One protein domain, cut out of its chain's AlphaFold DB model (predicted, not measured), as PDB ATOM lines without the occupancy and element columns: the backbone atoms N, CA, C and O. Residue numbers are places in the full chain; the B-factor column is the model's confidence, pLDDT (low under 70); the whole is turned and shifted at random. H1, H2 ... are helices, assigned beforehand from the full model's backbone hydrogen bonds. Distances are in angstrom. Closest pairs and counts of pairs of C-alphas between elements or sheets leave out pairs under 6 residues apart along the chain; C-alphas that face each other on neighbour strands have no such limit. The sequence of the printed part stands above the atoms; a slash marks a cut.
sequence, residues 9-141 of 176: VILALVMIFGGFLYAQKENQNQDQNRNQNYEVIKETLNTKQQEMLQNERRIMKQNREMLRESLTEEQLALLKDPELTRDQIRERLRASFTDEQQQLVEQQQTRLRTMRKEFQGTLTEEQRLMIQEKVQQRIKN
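AT A GLANCE: This is residues 9 to 141 of the 176 residues of an uncharacterized protein of Flavobacteriaceae bacterium 10Alg115 (UniProt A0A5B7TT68). Two long helices, H6 and H3, lie side by side and run opposite ways as the back of an open, bracket-like frame, with the short hairpin H4 and H5 at one end and H7 and H2 at the other. The long link from H1 to H2 runs through the space between these ends, and residues 23 to 29 stick out. The printed part has 133 residues with seven named helices, H1 to H7 in chain order, and no named strand; the class is all helix. It is only just compact, close to loose, with a radius of gyration of the C-alphas of 17.0 A, and spans 49 by 31 by 19 A.

IN THESE COORDINATES: H6, residues 99 to 122, is 34.7 A long and begins at C-alpha 99 (103.319, -6.526, -10.875). H3, residues 47 to 69, is 33.1 A long. H7, residues 125 to 141, is 24.3 A long and ends at C-alpha 141 (143.766, -17.446, -21.824). H2, residues 28 to 42, is 20.9 A long. H5 is residues 86 to 95, H4 residues 73 to 78 and H1 residues 9 to 12.

HOW THE PARTS SIT: H3 and H6 touch at a shallow tilt of 7 degrees, opposite ways; their closest C-alphas, of Leu 67 and Gln 101, are 6.7 A apart. The hairpin H4 and H5 touches at 36 degrees, only just steep, closest at C-alphas 75 and 93, 6.2 A. H2, with residues 40 to 41 alone, and H7, with residues 131 to 134 alone, only just touch, with 3 pairs of C-alphas within 8 A; C-alphas 41 and 131 are closest, 6.4 A. H1 is close to H7 but not clearly touching: C-alphas 9 and 132, the closest, are 6.3 A apart. Every O i to N i+4 pair is within hydrogen-bond range in H2 to H7; H1 is too short for one.

THE WHOLE: C-alphas 73 and 126 are farthest apart, 49.7 A. The printed part has no cut, and the link of 15 residues from H1 to H2 is long. Mean pLDDT of the printed part is 72.9; residues 9 to 42, 135 and 138 to 141 are under 70.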
ATOM      1  N   VAL A   9     133.136 -19.843  -8.882       33.75
ATOM      2  CA  VAL A   9     133.196 -20.662 -10.113       33.75
ATOM      3  C   VAL A   9     131.813 -21.193 -10.501       33.75
ATOM      4  O   VAL A   9     131.429 -21.182 -11.666       33.75
ATOM      5  N   ILE A  10     130.994 -21.536  -9.509       36.75
ATOM      6  CA  ILE A  10     129.614 -21.990  -9.713       36.75
ATOM      7  C   ILE A  10     128.727 -20.836 -10.245       36.75
ATOM      8  O   ILE A  10     127.681 -21.070 -10.848       36.75
ATOM      9  N   LEU A  11     129.126 -19.570 -10.045       33.22
ATOM     10  CA  LEU A  11     128.406 -18.401 -10.567       33.22
ATOM     11  C   LEU A  11     128.576 -18.253 -12.093       33.22
ATOM     12  O   LEU A  11     127.679 -17.732 -12.753       33.22
ATOM     13  N   ALA A  12     129.680 -18.757 -12.658       33.84
ATOM     14  CA  ALA A  12     129.967 -18.681 -14.092       33.84
ATOM     15  C   ALA A  12     129.064 -19.605 -14.932       33.84
ATOM     16  O   ALA A  12     128.715 -19.256 -16.057       33.84
ATOM     17  N   LEU A  13     128.586 -20.716 -14.358       36.97
ATOM     18  CA  LEU A  13     127.616 -21.607 -15.008       36.97
ATOM     19  C   LEU A  13     126.229 -20.968 -15.191       36.97
ATOM     20  O   LEU A  13     125.499 -21.349 -16.097       36.97
ATOM     21  N   VAL A  14     125.879 -19.960 -14.385       38.38
ATOM     22  CA  VAL A  14     124.586 -19.250 -14.462       38.38
ATOM     23  C   VAL A  14     124.661 -18.001 -15.354       38.38
ATOM     24  O   VAL A  14     123.658 -17.591 -15.932       38.38
ATOM     25  N   MET A  15     125.856 -17.436 -15.557       36.44
ATOM     26  CA  MET A  15     126.090 -16.284 -16.449       36.44
ATOM     27  C   MET A  15     125.917 -16.609 -17.949       36.44
ATOM     28  O   MET A  15     125.881 -15.692 -18.766       36.44
ATOM     29  N   ILE A  16     125.771 -17.888 -18.319       40.12
ATOM     30  CA  ILE A  16     125.433 -18.321 -19.688       40.12
ATOM     31  C   ILE A  16     123.912 -18.258 -19.940       40.12
ATOM     32  O   ILE A  16     123.490 -18.105 -21.082       40.12
ATOM     33  N   PHE A  17     123.077 -18.298 -18.895       42.28
ATOM     34  CA  PHE A  17     121.613 -18.397 -19.021       42.28
ATOM     35  C   PHE A  17     120.864 -17.062 -18.849       42.28
ATOM     36  O   PHE A  17     119.674 -16.985 -19.132       42.28
ATOM     37  N   GLY A  18     121.550 -15.993 -18.426       34.97
ATOM     38  CA  GLY A  18     120.978 -14.659 -18.177       34.97
ATOM     39  C   GLY A  18     121.112 -13.669 -19.340       34.97
ATOM     40  O   GLY A  18     121.452 -12.506 -19.122       34.97
ATOM     41  N   GLY A  19     120.905 -14.111 -20.583       37.03
ATOM     42  CA  GLY A  19     120.855 -13.230 -21.752       37.03
ATOM     43  C   GLY A  19     119.523 -12.483 -21.843       37.03
ATOM     44  O   GLY A  19     118.621 -12.920 -22.548       37.03
ATOM     45  N   PHE A  20     119.415 -11.379 -21.100       39.69
ATOM     46  CA  PHE A  20     118.383 -10.341 -21.232       39.69
ATOM     47  C   PHE A  20     118.213  -9.921 -22.708       39.69
ATOM     48  O   PHE A  20     119.229  -9.798 -23.390       39.69
ATOM     49  N   LEU A  21     116.952  -9.734 -23.142       31.70
ATOM     50  CA  LEU A  21     116.438  -8.946 -24.285       31.70
ATOM     51  C   LEU A  21     117.503  -8.542 -25.324       31.70
ATOM     52  O   LEU A  21     118.402  -7.793 -24.988       31.70
ATOM     53  N   TYR A  22     117.557  -9.107 -26.535       36.41
ATOM     54  CA  TYR A  22     116.815  -8.701 -27.740       36.41
ATOM     55  C   TYR A  22     116.859  -9.813 -28.797       36.41
ATOM     56  O   TYR A  22     117.664 -10.746 -28.718       36.41
ATOM     57  N   ALA A  23     115.978  -9.732 -29.791       34.72
ATOM     58  CA  ALA A  23     116.145 -10.459 -31.038       34.72
ATOM     59  C   ALA A  23     117.486 -10.072 -31.697       34.72
ATOM     60  O   ALA A  23     117.778  -8.897 -31.870       34.72
ATOM     61  N   GLN A  24     118.290 -11.090 -32.005       36.25
ATOM     62  CA  GLN A  24     119.238 -11.184 -33.117       36.25
ATOM     63  C   GLN A  24     119.668  -9.861 -33.794       36.25
ATOM     64  O   GLN A  24     119.070  -9.461 -34.786       36.25
ATOM     65  N   LYS A  25     120.762  -9.252 -33.319       38.47
ATOM     66  CA  LYS A  25     121.930  -8.807 -34.115       38.47
ATOM     67  C   LYS A  25     122.945  -8.096 -33.202       38.47
ATOM     68  O   LYS A  25     122.573  -7.412 -32.260       38.47
ATOM     69  N   GLU A  26     124.226  -8.334 -33.485       32.12
ATOM     70  CA  GLU A  26     125.421  -7.743 -32.849       32.12
ATOM     71  C   GLU A  26     125.765  -8.169 -31.408       32.12
ATOM     72  O   GLU A  26     125.646  -7.417 -30.434       32.12
ATOM     73  N   ASN A  27     126.261  -9.409 -31.292       36.06
ATOM     74  CA  ASN A  27     127.618  -9.727 -30.806       36.06
ATOM     75  C   ASN A  27     127.904 -11.231 -31.025       36.06
ATOM     76  O   ASN A  27     127.776 -12.045 -30.111       36.06
ATOM     77  N   GLN A  28     128.298 -11.615 -32.248       37.19
ATOM     78  CA  GLN A  28     128.634 -13.013 -32.575       37.19
ATOM     79  C   GLN A  28     129.729 -13.581 -31.650       37.19
ATOM     80  O   GLN A  28     129.664 -14.745 -31.268       37.19
ATOM     81  N   ASN A  29     130.658 -12.746 -31.177       36.34
ATOM     82  CA  ASN A  29     131.785 -13.168 -30.338       36.34
ATOM     83  C   ASN A  29     131.389 -13.535 -28.894       36.34
ATOM     84  O   ASN A  29     132.053 -14.356 -28.254       36.34
ATOM     85  N   GLN A  30     130.306 -12.960 -28.358       39.78
ATOM     86  CA  GLN A  30     129.863 -13.232 -26.984       39.78
ATOM     87  C   GLN A  30     128.970 -14.479 -26.915       39.78
ATOM     88  O   GLN A  30     129.108 -15.284 -25.991       39.78
ATOM     89  N   ASP A  31     128.117 -14.681 -27.920       40.50
ATOM     90  CA  ASP A  31     127.291 -15.885 -28.044       40.50
ATOM     91  C   ASP A  31     128.121 -17.113 -28.454       40.50
ATOM     92  O   ASP A  31     127.889 -18.207 -27.934       40.50
ATOM     93  N   GLN A  32     129.160 -16.941 -29.283       43.66
ATOM     94  CA  GLN A  32     130.123 -18.007 -29.582       43.66
ATOM     95  C   GLN A  32     130.901 -18.444 -28.334       43.66
ATOM     96  O   GLN A  32     130.952 -19.636 -28.041       43.66
ATOM     97  N   ASN A  33     131.430 -17.507 -27.537       46.66
ATOM     98  CA  ASN A  33     132.125 -17.843 -26.286       46.66
ATOM     99  C   ASN A  33     131.209 -18.539 -25.263       46.66
ATOM    100  O   ASN A  33     131.633 -19.466 -24.569       46.66
ATOM    101  N   ARG A  34     129.934 -18.136 -25.178       52.41
ATOM    102  CA  ARG A  34     128.938 -18.776 -24.300       52.41
ATOM    103  C   ARG A  34     128.597 -20.197 -24.740       52.41
ATOM    104  O   ARG A  34     128.560 -21.089 -23.891       52.41
ATOM    105  N   ASN A  35     128.393 -20.418 -26.038       52.56
ATOM    106  CA  ASN A  35     128.155 -21.758 -26.576       52.56
ATOM    107  C   ASN A  35     129.383 -22.655 -26.411       52.56
ATOM    108  O   ASN A  35     129.241 -23.784 -25.955       52.56
ATOM    109  N   GLN A  36     130.589 -22.145 -26.656       56.72
ATOM    110  CA  GLN A  36     131.812 -22.915 -26.439       56.72
ATOM    111  C   GLN A  36     132.024 -23.304 -24.968       56.72
ATOM    112  O   GLN A  36     132.451 -24.424 -24.690       56.72
ATOM    113  N   ASN A  37     131.715 -22.420 -24.012       57.09
ATOM    114  CA  ASN A  37     131.785 -22.755 -22.585       57.09
ATOM    115  C   ASN A  37     130.795 -23.856 -22.206       57.09
ATOM    116  O   ASN A  37     131.105 -24.713 -21.379       57.09
ATOM    117  N   TYR A  38     129.608 -23.829 -22.805       62.53
ATOM    118  CA  TYR A  38     128.602 -24.850 -22.576       62.53
ATOM    119  C   TYR A  38     129.028 -26.208 -23.136       62.53
ATOM    120  O   TYR A  38     128.964 -27.184 -22.397       62.53
ATOM    121  N   GLU A  39     129.506 -26.279 -24.381       66.00
ATOM    122  CA  GLU A  39     129.919 -27.556 -24.985       66.00
ATOM    123  C   GLU A  39     131.091 -28.191 -24.217       66.00
ATOM    124  O   GLU A  39     131.037 -29.364 -23.854       66.00
ATOM    125  N   VAL A  40     132.082 -27.388 -23.818       63.44
ATOM    126  CA  VAL A  40     133.250 -27.862 -23.055       63.44
ATOM    127  C   VAL A  40     132.879 -28.413 -21.671       63.44
ATOM    128  O   VAL A  40     133.537 -29.326 -21.165       63.44
ATOM    129  N   ILE A  41     131.846 -27.870 -21.026       64.88
ATOM    130  CA  ILE A  41     131.354 -28.401 -19.749       64.88
ATOM    131  C   ILE A  41     130.455 -29.610 -19.991       64.88
ATOM    132  O   ILE A  41     130.562 -30.591 -19.263       64.88
ATOM    133  N   LYS A  42     129.621 -29.582 -21.032       69.12
ATOM    134  CA  LYS A  42     128.703 -30.665 -21.395       69.12
ATOM    135  C   LYS A  42     129.432 -31.995 -21.587       69.12
ATOM    136  O   LYS A  42     128.953 -33.004 -21.085       69.12
ATOM    137  N   GLU A  43     130.616 -31.983 -22.193       73.06
ATOM    138  CA  GLU A  43     131.476 -33.170 -22.347       73.06
ATOM    139  C   GLU A  43     131.882 -33.833 -21.018       73.06
ATOM    140  O   GLU A  43     132.152 -35.027 -20.985       73.06
ATOM    141  N   THR A  44     131.911 -33.085 -19.910       73.44
ATOM    142  CA  THR A  44     132.252 -33.617 -18.572       73.44
ATOM    143  C   THR A  44     131.043 -34.128 -17.788       73.44
ATOM    144  O   THR A  44     131.191 -34.665 -16.690       73.44
ATOM    145  N   LEU A  45     129.838 -33.935 -18.325       82.62
ATOM    146  CA  LEU A  45     128.579 -34.264 -17.671       82.62
ATOM    147  C   LEU A  45     128.021 -35.586 -18.191       82.62
ATOM    148  O   LEU A  45     128.111 -35.888 -19.379       82.62
ATOM    149  N   ASN A  46     127.377 -36.341 -17.305       87.12
ATOM    150  CA  ASN A  46     126.631 -37.531 -17.701       87.12
ATOM    151  C   ASN A  46     125.309 -37.160 -18.398       87.12
ATOM    152  O   ASN A  46     124.830 -36.027 -18.300       87.12
ATOM    153  N   THR A  47     124.683 -38.131 -19.065       88.75
ATOM    154  CA  THR A  47     123.444 -37.936 -19.837       88.75
ATOM    155  C   THR A  47     122.345 -37.248 -19.027       88.75
ATOM    156  O   THR A  47     121.771 -36.261 -19.478       88.75
ATOM    157  N   LYS A  48     122.121 -37.677 -17.780       86.94
ATOM    158  CA  LYS A  48     121.085 -37.112 -16.903       86.94
ATOM    159  C   LYS A  48     121.349 -35.642 -16.550       86.94
ATOM    160  O   LYS A  48     120.429 -34.828 -16.503       86.94
ATOM    161  N   GLN A  49     122.607 -35.280 -16.308       81.69
ATOM    162  CA  GLN A  49     123.020 -33.895 -16.064       81.69
ATOM    163  C   GLN A  49     122.850 -33.030 -17.322       81.69
ATOM    164  O   GLN A  49     122.409 -31.885 -17.226       81.69
ATOM    165  N   GLN A  50     123.165 -33.569 -18.503       83.88
ATOM    166  CA  GLN A  50     122.963 -32.868 -19.773       83.88
ATOM    167  C   GLN A  50     121.474 -32.640 -20.069       83.88
ATOM    168  O   GLN A  50     121.096 -31.534 -20.458       83.88
ATOM    169  N   GLU A  51     120.625 -33.641 -19.837       87.44
ATOM    170  CA  GLU A  51     119.166 -33.532 -19.971       87.44
ATOM    171  C   GLU A  51     118.590 -32.460 -19.042       87.44
ATOM    172  O   GLU A  51     117.770 -31.649 -19.471       87.44
ATOM    173  N   MET A  52     119.073 -32.384 -17.795       84.12
ATOM    174  CA  MET A  52     118.674 -31.334 -16.852       84.12
ATOM    175  C   MET A  52     118.961 -29.933 -17.415       84.12
ATOM    176  O   MET A  52     118.094 -29.057 -17.368       84.12
ATOM    177  N   LEU A  53     120.139 -29.729 -18.016       82.31
ATOM    178  CA  LEU A  53     120.502 -28.454 -18.643       82.31
ATOM    179  C   LEU A  53     119.678 -28.160 -19.903       82.31
ATOM    180  O   LEU A  53     119.274 -27.018 -20.118       82.31
ATOM    181  N   GLN A  54     119.414 -29.162 -20.742       84.12
ATOM    182  CA  GLN A  54     118.590 -28.993 -21.943       84.12
ATOM    183  C   GLN A  54     117.139 -28.650 -21.597       84.12
ATOM    184  O   GLN A  54     116.557 -27.741 -22.194       84.12
ATOM    185  N   ASN A  55     116.569 -29.330 -20.602       86.19
ATOM    186  CA  ASN A  55     115.232 -29.036 -20.112       86.19
ATOM    187  C   ASN A  55     115.151 -27.606 -19.567       86.19
ATOM    188  O   ASN A  55     114.226 -26.863 -19.898       86.19
ATOM    189  N   GLU A  56     116.162 -27.184 -18.805       81.88
ATOM    190  CA  GLU A  56     116.231 -25.815 -18.306       81.88
ATOM    191  C   GLU A  56     116.299 -24.790 -19.443       81.88
ATOM    192  O   GLU A  56     115.587 -23.790 -19.405       81.88
ATOM    193  N   ARG A  57     117.084 -25.049 -20.498       80.75
ATOM    194  CA  ARG A  57     117.134 -24.176 -21.687       80.75
ATOM    195  C   ARG A  57     115.766 -23.993 -22.321       80.75
ATOM    196  O   ARG A  57     115.405 -22.870 -22.670       80.75
ATOM    197  N   ARG A  58     115.012 -25.083 -22.472       84.62
ATOM    198  CA  ARG A  58     113.664 -25.040 -23.043       84.62
ATOM    199  C   ARG A  58     112.745 -24.168 -22.194       84.62
ATOM    200  O   ARG A  58     112.056 -23.315 -22.742       84.62
ATOM    201  N   ILE A  59     112.789 -24.324 -20.873       84.69
ATOM    202  CA  ILE A  59     111.930 -23.550 -19.973       84.69
ATOM    203  C   ILE A  59     112.360 -22.078 -19.931       84.69
ATOM    204  O   ILE A  59     111.515 -21.191 -19.956       84.69
ATOM    205  N   MET A  60     113.661 -21.781 -19.979       80.06
ATOM    206  CA  MET A  60     114.145 -20.402 -20.120       80.06
ATOM    207  C   MET A  60     113.677 -19.742 -21.418       80.06
ATOM    208  O   MET A  60     113.358 -18.553 -21.414       80.06
ATOM    209  N   LYS A  61     113.610 -20.497 -22.521       81.69
ATOM    210  CA  LYS A  61     113.074 -19.994 -23.789       81.69
ATOM    211  C   LYS A  61     111.587 -19.653 -23.664       81.69
ATOM    212  O   LYS A  61     111.205 -18.549 -24.031       81.69
ATOM    213  N   GLN A  62     110.797 -20.550 -23.076       84.19
ATOM    214  CA  GLN A  62     109.370 -20.318 -22.830       84.19
ATOM    215  C   GLN A  62     109.147 -19.102 -21.922       84.19
ATOM    216  O   GLN A  62     108.366 -18.221 -22.255       84.19
ATOM    217  N   ASN A  63     109.899 -18.980 -20.826       78.44
ATOM    218  CA  ASN A  63     109.807 -17.820 -19.933       78.44
ATOM    219  C   ASN A  63     110.172 -16.507 -20.631       78.44
ATOM    220  O   ASN A  63     109.572 -15.470 -20.362       78.44
ATOM    221  N   ARG A  64     111.151 -16.544 -21.542       79.06
ATOM    222  CA  ARG A  64     111.516 -15.381 -22.350       79.06
ATOM    223  C   ARG A  64     110.391 -14.979 -23.299       79.06
ATOM    224  O   ARG A  64     110.179 -13.785 -23.484       79.06
ATOM    225  N   GLU A  65     109.731 -15.947 -23.923       82.31
ATOM    226  CA  GLU A  65     108.585 -15.708 -24.803       82.31
ATOM    227  C   GLU A  65     107.425 -15.103 -24.003       82.31
ATOM    228  O   GLU A  65     106.989 -14.012 -24.351       82.31
ATOM    229  N   MET A  66     107.073 -15.684 -22.851       81.44
ATOM    230  CA  MET A  66     106.041 -15.137 -21.957       81.44
ATOM    231  C   MET A  66     106.346 -13.701 -21.511       81.44
ATOM    232  O   MET A  66     105.494 -12.823 -21.618       81.44
ATOM    233  N   LEU A  67     107.575 -13.421 -21.055       83.44
ATOM    234  CA  LEU A  67     107.949 -12.060 -20.660       83.44
ATOM    235  C   LEU A  67     107.893 -11.100 -21.855       83.44
ATOM    236  O   LEU A  67     107.444  -9.971 -21.703       83.44
ATOM    237  N   ARG A  68     108.326 -11.533 -23.046       83.31
ATOM    238  CA  ARG A  68     108.285 -10.708 -24.262       83.31
ATOM    239  C   ARG A  68     106.853 -10.385 -24.682       83.31
ATOM    240  O   ARG A  68     106.600  -9.255 -25.078       83.31
ATOM    241  N   GLU A  69     105.966 -11.368 -24.630       87.25
ATOM    242  CA  GLU A  69     104.546 -11.215 -24.955       87.25
ATOM    243  C   GLU A  69     103.831 -10.316 -23.949       87.25
ATOM    244  O   GLU A  69     102.933  -9.575 -24.329       87.25
ATOM    245  N   SER A  70     104.279 -10.314 -22.691       85.56
ATOM    246  CA  SER A  70     103.724  -9.434 -21.663       85.56
ATOM    247  C   SER A  70     104.142  -7.963 -21.791       85.56
ATOM    248  O   SER A  70     103.629  -7.143 -21.036       85.56
ATOM    249  N   LEU A  71     105.093  -7.609 -22.670       86.62
ATOM    250  CA  LEU A  71     105.613  -6.239 -22.756       86.62
ATOM    251  C   LEU A  71     104.578  -5.257 -23.314       86.62
ATOM    252  O   LEU A  71     103.949  -5.517 -24.338       86.62
ATOM    253  N   THR A  72     104.478  -4.085 -22.687       91.25
ATOM    254  CA  THR A  72     103.608  -2.991 -23.140       91.25
ATOM    255  C   THR A  72     104.227  -2.209 -24.299       91.25
ATOM    256  O   THR A  72     105.433  -2.277 -24.549       91.25
ATOM    257  N   GLU A  73     103.422  -1.409 -25.002       93.12
ATOM    258  CA  GLU A  73     103.912  -0.553 -26.092       93.12
ATOM    259  C   GLU A  73     104.982   0.443 -25.625       93.12
ATOM    260  O   GLU A  73     106.005   0.604 -26.292       93.12
ATOM    261  N   GLU A  74     104.806   1.045 -24.446       91.38
ATOM    262  CA  GLU A  74     105.788   1.953 -23.839       91.38
ATOM    263  C   GLU A  74     107.116   1.241 -23.555       91.38
ATOM    264  O   GLU A  74     108.197   1.752 -23.856       91.38
ATOM    265  N   GLN A  75     107.052   0.016 -23.033       84.44
ATOM    266  CA  GLN A  75     108.234  -0.809 -22.807       84.44
ATOM    267  C   GLN A  75     108.913  -1.172 -24.133       84.44
ATOM    268  O   GLN A  75     110.132  -1.065 -24.243       84.44
ATOM    269  N   LEU A  76     108.146  -1.539 -25.164       87.12
ATOM    270  CA  LEU A  76     108.663  -1.803 -26.510       87.12
ATOM    271  C   LEU A  76     109.280  -0.558 -27.168       87.12
ATOM    272  O   LEU A  76     110.173  -0.705 -28.005       87.12
ATOM    273  N   ALA A  77     108.834   0.646 -26.811       87.69
ATOM    274  CA  ALA A  77     109.426   1.898 -27.270       87.69
ATOM    275  C   ALA A  77     110.787   2.156 -26.604       87.69
ATOM    276  O   ALA A  77     111.756   2.406 -27.319       87.69
ATOM    277  N   LEU A  78     110.902   1.964 -25.277       81.50
ATOM    278  CA  LEU A  78     112.196   1.998 -24.563       81.50
ATOM    279  C   LEU A  78     113.217   1.049 -25.194       81.50
ATOM    280  O   LEU A  78     114.419   1.306 -25.186       81.50
ATOM    281  N   LEU A  79     112.725  -0.067 -25.731       81.12
ATOM    282  CA  LEU A  79     113.552  -1.083 -26.347       81.12
ATOM    283  C   LEU A  79     114.144  -0.683 -27.715       81.12
ATOM    284  O   LEU A  79     115.128  -1.265 -28.170       81.12
ATOM    285  N   LYS A  80     113.525   0.274 -28.406       84.19
ATOM    286  CA  LYS A  80     113.922   0.715 -29.753       84.19
ATOM    287  C   LYS A  80     114.656   2.054 -29.744       84.19
ATOM    288  O   LYS A  80     115.065   2.508 -30.807       84.19
ATOM    289  N   ASP A  81     114.793   2.668 -28.574       82.31
ATOM    290  CA  ASP A  81     115.379   3.990 -28.407       82.31
ATOM    291  C   ASP A  81     116.897   3.960 -28.691       82.31
ATOM    292  O   ASP A  81     117.647   3.318 -27.946       82.31
ATOM    293  N   PRO A  82     117.368   4.624 -29.767       86.62
ATOM    294  CA  PRO A  82     118.781   4.641 -30.127       86.62
ATOM    295  C   PRO A  82     119.628   5.530 -29.205       86.62
ATOM    296  O   PRO A  82     120.852   5.410 -29.216       86.62
ATOM    297  N   GLU A  83     119.011   6.416 -28.416       92.44
ATOM    298  CA  GLU A  83     119.722   7.321 -27.508       92.44
ATOM    299  C   GLU A  83     120.123   6.630 -26.196       92.44
ATOM    300  O   GLU A  83     120.960   7.137 -25.445       92.44
ATOM    301  N   LEU A  84     119.553   5.453 -25.912       80.44
ATOM    302  CA  LEU A  84     119.813   4.713 -24.684       80.44
ATOM    303  C   LEU A  84     120.870   3.630 -24.865       80.44
ATOM    304  O   LEU A  84     120.808   2.758 -25.730       80.44
ATOM    305  N   THR A  85     121.819   3.609 -23.934       83.50
ATOM    306  CA  THR A  85     122.745   2.486 -23.797       83.50
ATOM    307  C   THR A  85     122.016   1.238 -23.295       83.50
ATOM    308  O   THR A  85     121.000   1.307 -22.604       83.50
ATOM    309  N   ARG A  86     122.580   0.054 -23.562       75.56
ATOM    310  CA  ARG A  86     121.990  -1.232 -23.139       75.56
ATOM    311  C   ARG A  86     121.725  -1.317 -21.633       75.56
ATOM    312  O   ARG A  86     120.742  -1.931 -21.220       75.56
ATOM    313  N   ASP A  87     122.605  -0.739 -20.819       78.88
ATOM    314  CA  ASP A  87     122.444  -0.752 -19.366       78.88
ATOM    315  C   ASP A  87     121.338   0.211 -18.917       78.88
ATOM    316  O   ASP A  87     120.517  -0.179 -18.087       78.88
ATOM    317  N   GLN A  88     121.230   1.390 -19.540       80.00
ATOM    318  CA  GLN A  88     120.115   2.317 -19.311       80.00
ATOM    319  C   GLN A  88     118.774   1.705 -19.726       80.00
ATOM    320  O   GLN A  88     117.807   1.798 -18.973       80.00
ATOM    321  N   ILE A  89     118.712   1.023 -20.877       80.19
ATOM    322  CA  ILE A  89     117.497   0.316 -21.298       80.19
ATOM    323  C   ILE A  89     117.127  -0.754 -20.269       80.19
ATOM    324  O   ILE A  89     115.970  -0.839 -19.867       80.19
ATOM    325  N   ARG A  90     118.093  -1.551 -19.792       80.12
ATOM    326  CA  ARG A  90     117.830  -2.581 -18.775       80.12
ATOM    327  C   ARG A  90     117.261  -1.979 -17.490       80.12
ATOM    328  O   ARG A  90     116.334  -2.551 -16.924       80.12
ATOM    329  N   GLU A  91     117.839  -0.883 -17.013       82.25
ATOM    330  CA  GLU A  91     117.397  -0.217 -15.789       82.25
ATOM    331  C   GLU A  91     115.985   0.348 -15.940       82.25
ATOM    332  O   GLU A  91     115.111   0.012 -15.141       82.25
ATOM    333  N   ARG A  92     115.738   1.118 -17.008       84.81
ATOM    334  CA  ARG A  92     114.424   1.716 -17.280       84.81
ATOM    335  C   ARG A  92     113.345   0.667 -17.507       84.81
ATOM    336  O   ARG A  92     112.267   0.782 -16.942       84.81
ATOM    337  N   LEU A  93     113.649  -0.376 -18.276       84.06
ATOM    338  CA  LEU A  93     112.720  -1.475 -18.523       84.06
ATOM    339  C   LEU A  93     112.370  -2.218 -17.230       84.06
ATOM    340  O   LEU A  93     111.218  -2.552 -16.998       84.06
ATOM    341  N   ARG A  94     113.359  -2.471 -16.366       83.56
ATOM    342  CA  ARG A  94     113.103  -3.125 -15.079       83.56
ATOM    343  C   ARG A  94     112.252  -2.248 -14.163       83.56
ATOM    344  O   ARG A  94     111.419  -2.780 -13.439       83.56
ATOM    345  N   ALA A  95     112.488  -0.938 -14.177       89.56
ATOM    346  CA  ALA A  95     111.711   0.018 -13.400       89.56
ATOM    347  C   ALA A  95     110.263   0.145 -13.899       89.56
ATOM    348  O   ALA A  95     109.385   0.457 -13.104       89.56
ATOM    349  N   SER A  96     110.007  -0.116 -15.184       88.50
ATOM    350  CA  SER A  96     108.669  -0.047 -15.771       88.50
ATOM    351  C   SER A  96     107.886  -1.360 -15.715       88.50
ATOM    352  O   SER A  96     106.793  -1.419 -16.273       88.50
ATOM    353  N   PHE A  97     108.409  -2.415 -15.081       88.62
ATOM    354  CA  PHE A  97     107.700  -3.692 -15.000       88.62
ATOM    355  C   PHE A  97     106.434  -3.610 -14.149       88.62
ATOM    356  O   PHE A  97     106.472  -3.137 -13.013       88.62
ATOM    357  N   THR A  98     105.342  -4.159 -14.679       93.69
ATOM    358  CA  THR A  98     104.085  -4.358 -13.945       93.69
ATOM    359  C   THR A  98     104.241  -5.435 -12.874       93.69
ATOM    360  O   THR A  98     105.171  -6.244 -12.927       93.69
ATOM    361  N   ASP A  99     103.305  -5.502 -11.927       96.25
ATOM    362  CA  ASP A  99     103.319  -6.526 -10.875       96.25
ATOM    363  C   ASP A  99     103.342  -7.950 -11.457       96.25
ATOM    364  O   ASP A  99     104.107  -8.800 -11.003       96.25
ATOM    365  N   GLU A 100     102.579  -8.204 -12.522       93.12
ATOM    366  CA  GLU A 100     102.565  -9.497 -13.218       93.12
ATOM    367  C   GLU A 100     103.934  -9.831 -13.836       93.12
ATOM    368  O   GLU A 100     104.454 -10.937 -13.676       93.12
ATOM    369  N   GLN A 101     104.573  -8.859 -14.494       83.81
ATOM    370  CA  GLN A 101     105.903  -9.027 -15.082       83.81
ATOM    371  C   GLN A 101     106.983  -9.238 -14.013       83.81
ATOM    372  O   GLN A 101     107.886 -10.062 -14.189       83.81
ATOM    373  N   GLN A 102     106.889  -8.526 -12.888       87.88
ATOM    374  CA  GLN A 102     107.780  -8.714 -11.745       87.88
ATOM    375  C   GLN A 102     107.633 -10.125 -11.172       87.88
ATOM    376  O   GLN A 102     108.642 -10.812 -10.991       87.88
ATOM    377  N   GLN A 103     106.401 -10.607 -10.990       91.19
ATOM    378  CA  GLN A 103     106.137 -11.969 -10.526       91.19
ATOM    379  C   GLN A 103     106.715 -13.027 -11.475       91.19
ATOM    380  O   GLN A 103     107.377 -13.957 -11.009       91.19
ATOM    381  N   LEU A 104     106.550 -12.874 -12.795       82.81
ATOM    382  CA  LEU A 104     107.157 -13.779 -13.786       82.81
ATOM    383  C   LEU A 104     108.683 -13.861 -13.615       82.81
ATOM    384  O   LEU A 104     109.272 -14.950 -13.601       82.81
ATOM    385  N   VAL A 105     109.334 -12.709 -13.431       83.31
ATOM    386  CA  VAL A 105     110.785 -12.625 -13.229       83.31
ATOM    387  C   VAL A 105     111.206 -13.254 -11.898       83.31
ATOM    388  O   VAL A 105     112.199 -13.987 -11.849       83.31
ATOM    389  N   GLU A 106     110.483 -13.004 -10.811       85.56
ATOM    390  CA  GLU A 106     110.793 -13.543  -9.483       85.56
ATOM    391  C   GLU A 106     110.624 -15.061  -9.403       85.56
ATOM    392  O   GLU A 106     111.498 -15.764  -8.872       85.56
ATOM    393  N   GLN A 107     109.548 -15.590  -9.987       85.75
ATOM    394  CA  GLN A 107     109.324 -17.029 -10.104       85.75
ATOM    395  C   GLN A 107     110.475 -17.688 -10.868       85.75
ATOM    396  O   GLN A 107     111.038 -18.692 -10.418       85.75
ATOM    397  N   GLN A 108     110.905 -17.079 -11.978       82.31
ATOM    398  CA  GLN A 108     112.048 -17.562 -12.747       82.31
ATOM    399  C   GLN A 108     113.352 -17.519 -11.942       82.31
ATOM    400  O   GLN A 108     114.119 -18.484 -11.967       82.31
ATOM    401  N   GLN A 109     113.618 -16.439 -11.204       82.56
ATOM    402  CA  GLN A 109     114.812 -16.340 -10.361       82.56
ATOM    403  C   GLN A 109     114.836 -17.423  -9.282       82.56
ATOM    404  O   GLN A 109     115.877 -18.045  -9.052       82.56
ATOM    405  N   THR A 110     113.702 -17.661  -8.628       85.94
ATOM    406  CA  THR A 110     113.571 -18.689  -7.593       85.94
ATOM    407  C   THR A 110     113.794 -20.075  -8.180       85.94
ATOM    408  O   THR A 110     114.634 -20.828  -7.684       85.94
ATOM    409  N   ARG A 111     113.142 -20.374  -9.306       85.50
ATOM    410  CA  ARG A 111     113.309 -21.630 -10.041       85.50
ATOM    411  C   ARG A 111     114.764 -21.876 -10.445       85.50
ATOM    412  O   ARG A 111     115.296 -22.952 -10.185       85.50
ATOM    413  N   LEU A 112     115.441 -20.866 -10.994       82.06
ATOM    414  CA  LEU A 112     116.859 -20.951 -11.355       82.06
ATOM    415  C   LEU A 112     117.753 -21.216 -10.143       82.06
ATOM    416  O   LEU A 112     118.697 -22.002 -10.234       82.06
ATOM    417  N   ARG A 113     117.477 -20.583  -8.996       82.44
ATOM    418  CA  ARG A 113     118.226 -20.834  -7.755       82.44
ATOM    419  C   ARG A 113     118.063 -22.282  -7.296       82.44
ATOM    420  O   ARG A 113     119.059 -22.880  -6.888       82.44
ATOM    421  N   THR A 114     116.853 -22.826  -7.370       86.56
ATOM    422  CA  THR A 114     116.559 -24.217  -6.999       86.56
ATOM    423  C   THR A 114     117.240 -25.198  -7.945       86.56
ATOM    424  O   THR A 114     118.077 -25.975  -7.491       86.56
ATOM    425  N   MET A 115     117.019 -25.071  -9.257       85.25
ATOM    426  CA  MET A 115     117.656 -25.923 -10.269       85.25
ATOM    427  C   MET A 115     119.181 -25.895 -10.145       85.25
ATOM    428  O   MET A 115     119.839 -26.928 -10.179       85.25
ATOM    429  N   ARG A 116     119.773 -24.721  -9.897       81.25
ATOM    430  CA  ARG A 116     121.222 -24.600  -9.709       81.25
ATOM    431  C   ARG A 116     121.715 -25.364  -8.476       81.25
ATOM    432  O   ARG A 116     122.840 -25.864  -8.498       81.25
ATOM    433  N   LYS A 117     120.945 -25.401  -7.385       84.94
ATOM    434  CA  LYS A 117     121.291 -26.186  -6.187       84.94
ATOM    435  C   LYS A 117     121.182 -27.681  -6.473       84.94
ATOM    436  O   LYS A 117     122.101 -28.416  -6.129       84.94
ATOM    437  N   GLU A 118     120.115 -28.102  -7.142       86.44
ATOM    438  CA  GLU A 118     119.896 -29.497  -7.535       86.44
ATOM    439  C   GLU A 118     120.997 -29.985  -8.476       86.44
ATOM    440  O   GLU A 118     121.675 -30.962  -8.171       86.44
ATOM    441  N   PHE A 119     121.266 -29.244  -9.553       85.56
ATOM    442  CA  PHE A 119     122.331 -29.544 -10.503       85.56
ATOM    443  C   PHE A 119     123.690 -29.634  -9.806       85.56
ATOM    444  O   PHE A 119     124.424 -30.598 -10.010       85.56
ATOM    445  N   GLN A 120     124.011 -28.692  -8.912       84.00
ATOM    446  CA  GLN A 120     125.223 -28.785  -8.094       84.00
ATOM    447  C   GLN A 120     125.259 -30.052  -7.246       84.00
ATOM    448  O   GLN A 120     126.333 -30.619  -7.103       84.00
ATOM    449  N   GLY A 121     124.136 -30.493  -6.681       87.25
ATOM    450  CA  GLY A 121     124.054 -31.745  -5.928       87.25
ATOM    451  C   GLY A 121     124.370 -32.978  -6.777       87.25
ATOM    452  O   GLY A 121     124.862 -33.966  -6.248       87.25
ATOM    453  N   THR A 122     124.159 -32.905  -8.093       86.00
ATOM    454  CA  THR A 122     124.465 -34.015  -9.005       86.00
ATOM    455  C   THR A 122     125.935 -34.114  -9.409       86.00
ATOM    456  O   THR A 122     126.324 -35.149  -9.942       86.00
ATOM    457  N   LEU A 123     126.745 -33.067  -9.210       87.06
ATOM    458  CA  LEU A 123     128.143 -33.046  -9.656       87.06
ATOM    459  C   LEU A 123     129.049 -33.835  -8.706       87.06
ATOM    460  O   LEU A 123     129.083 -33.546  -7.501       87.06
ATOM    461  N   THR A 124     129.843 -34.753  -9.264       87.62
ATOM    462  CA  THR A 124     130.919 -35.443  -8.534       87.62
ATOM    463  C   THR A 124     132.077 -34.489  -8.227       87.62
ATOM    464  O   THR A 124     132.190 -33.416  -8.824       87.62
ATOM    465  N   GLU A 125     132.953 -34.863  -7.293       86.94
ATOM    466  CA  GLU A 125     134.125 -34.040  -6.961       86.94
ATOM    467  C   GLU A 125     135.067 -33.879  -8.163       86.94
ATOM    468  O   GLU A 125     135.495 -32.769  -8.476       86.94
ATOM    469  N   GLU A 126     135.292 -34.954  -8.920       84.31
ATOM    470  CA  GLU A 126     136.075 -34.923 -10.160       84.31
ATOM    471  C   GLU A 126     135.470 -33.965 -11.194       84.31
ATOM    472  O   GLU A 126     136.175 -33.137 -11.770       84.31
ATOM    473  N   GLN A 127     134.145 -34.001 -11.382       80.56
ATOM    474  CA  GLN A 127     133.451 -33.072 -12.275       80.56
ATOM    475  C   GLN A 127     133.608 -31.619 -11.818       80.56
ATOM    476  O   GLN A 127     133.826 -30.733 -12.645       80.56
ATOM    477  N   ARG A 128     133.545 -31.346 -10.508       83.69
ATOM    478  CA  ARG A 128     133.753 -29.992  -9.965       83.69
ATOM    479  C   ARG A 128     135.159 -29.484 -10.248       83.69
ATOM    480  O   ARG A 128     135.298 -28.330 -10.655       83.69
ATOM    481  N   LEU A 129     136.170 -30.330 -10.057       83.88
ATOM    482  CA  LEU A 129     137.567 -29.993 -10.324       83.88
ATOM    483  C   LEU A 129     137.798 -29.724 -11.815       83.88
ATOM    484  O   LEU A 129     138.341 -28.675 -12.155       83.88
ATOM    485  N   MET A 130     137.292 -30.590 -12.699       79.56
ATOM    486  CA  MET A 130     137.385 -30.394 -14.151       79.56
ATOM    487  C   MET A 130     136.711 -29.095 -14.604       79.56
ATOM    488  O   MET A 130     137.277 -28.332 -15.389       79.56
ATOM    489  N   ILE A 131     135.509 -28.808 -14.096       77.62
ATOM    490  CA  ILE A 131     134.800 -27.558 -14.394       77.62
ATOM    491  C   ILE A 131     135.612 -26.358 -13.892       77.62
ATOM    492  O   ILE A 131     135.766 -25.370 -14.611       77.62
ATOM    493  N   GLN A 132     136.145 -26.431 -12.672       78.50
ATOM    494  CA  GLN A 132     136.953 -25.365 -12.093       78.50
ATOM    495  C   GLN A 132     138.211 -25.089 -12.912       78.50
ATOM    496  O   GLN A 132     138.521 -23.926 -13.173       78.50
ATOM    497  N   GLU A 133     138.914 -26.132 -13.332       78.38
ATOM    498  CA  GLU A 133     140.117 -26.009 -14.138       78.38
ATOM    499  C   GLU A 133     139.809 -25.399 -15.509       78.38
ATOM    500  O   GLU A 133     140.418 -24.395 -15.876       78.38
ATOM    501  N   LYS A 134     138.797 -25.916 -16.219       72.06
ATOM    502  CA  LYS A 134     138.365 -25.390 -17.526       72.06
ATOM    503  C   LYS A 134     137.984 -23.907 -17.449       72.06
ATOM    504  O   LYS A 134     138.334 -23.125 -18.334       72.06
ATOM    505  N   VAL A 135     137.321 -23.488 -16.369       69.56
ATOM    506  CA  VAL A 135     136.996 -22.072 -16.123       69.56
ATOM    507  C   VAL A 135     138.260 -21.245 -15.866       69.56
ATOM    508  O   VAL A 135     138.411 -20.167 -16.438       69.56
ATOM    509  N   GLN A 136     139.186 -21.728 -15.032       70.12
ATOM    510  CA  GLN A 136     140.425 -21.009 -14.716       70.12
ATOM    511  C   GLN A 136     141.364 -20.880 -15.917       70.12
ATOM    512  O   GLN A 136     141.928 -19.807 -16.124       70.12
ATOM    513  N   GLN A 137     141.528 -21.945 -16.703       70.50
ATOM    514  CA  GLN A 137     142.335 -21.936 -17.923       70.50
ATOM    515  C   GLN A 137     141.816 -20.884 -18.904       70.50
ATOM    516  O   GLN A 137     142.598 -20.098 -19.428       70.50
ATOM    517  N   ARG A 138     140.494 -20.773 -19.076       65.19
ATOM    518  CA  ARG A 138     139.933 -19.719 -19.928       65.19
ATOM    519  C   ARG A 138     140.148 -18.321 -19.381       65.19
ATOM    520  O   ARG A 138     140.505 -17.465 -20.170       65.19
ATOM    521  N   ILE A 139     139.980 -18.084 -18.076       64.19
ATOM    522  CA  ILE A 139     140.244 -16.759 -17.483       64.19
ATOM    523  C   ILE A 139     141.688 -16.322 -17.766       64.19
ATOM    524  O   ILE A 139     141.925 -15.166 -18.103       64.19
ATOM    525  N   LYS A 140     142.639 -17.260 -17.668       68.00
ATOM    526  CA  LYS A 140     144.047 -17.022 -18.002       68.00
ATOM    527  C   LYS A 140     144.245 -16.766 -19.500       68.00
ATOM    528  O   LYS A 140     144.885 -15.786 -19.849       68.00
ATOM    529  N   ASN A 141     143.642 -17.580 -20.367       63.16
ATOM    530  CA  ASN A 141     143.766 -17.446 -21.824       63.16
ATOM    531  C   ASN A 141     143.048 -16.201 -22.377       63.16
ATOM    532  O   ASN A 141     143.464 -15.649 -23.385       63.16
TER     533      ASN A 141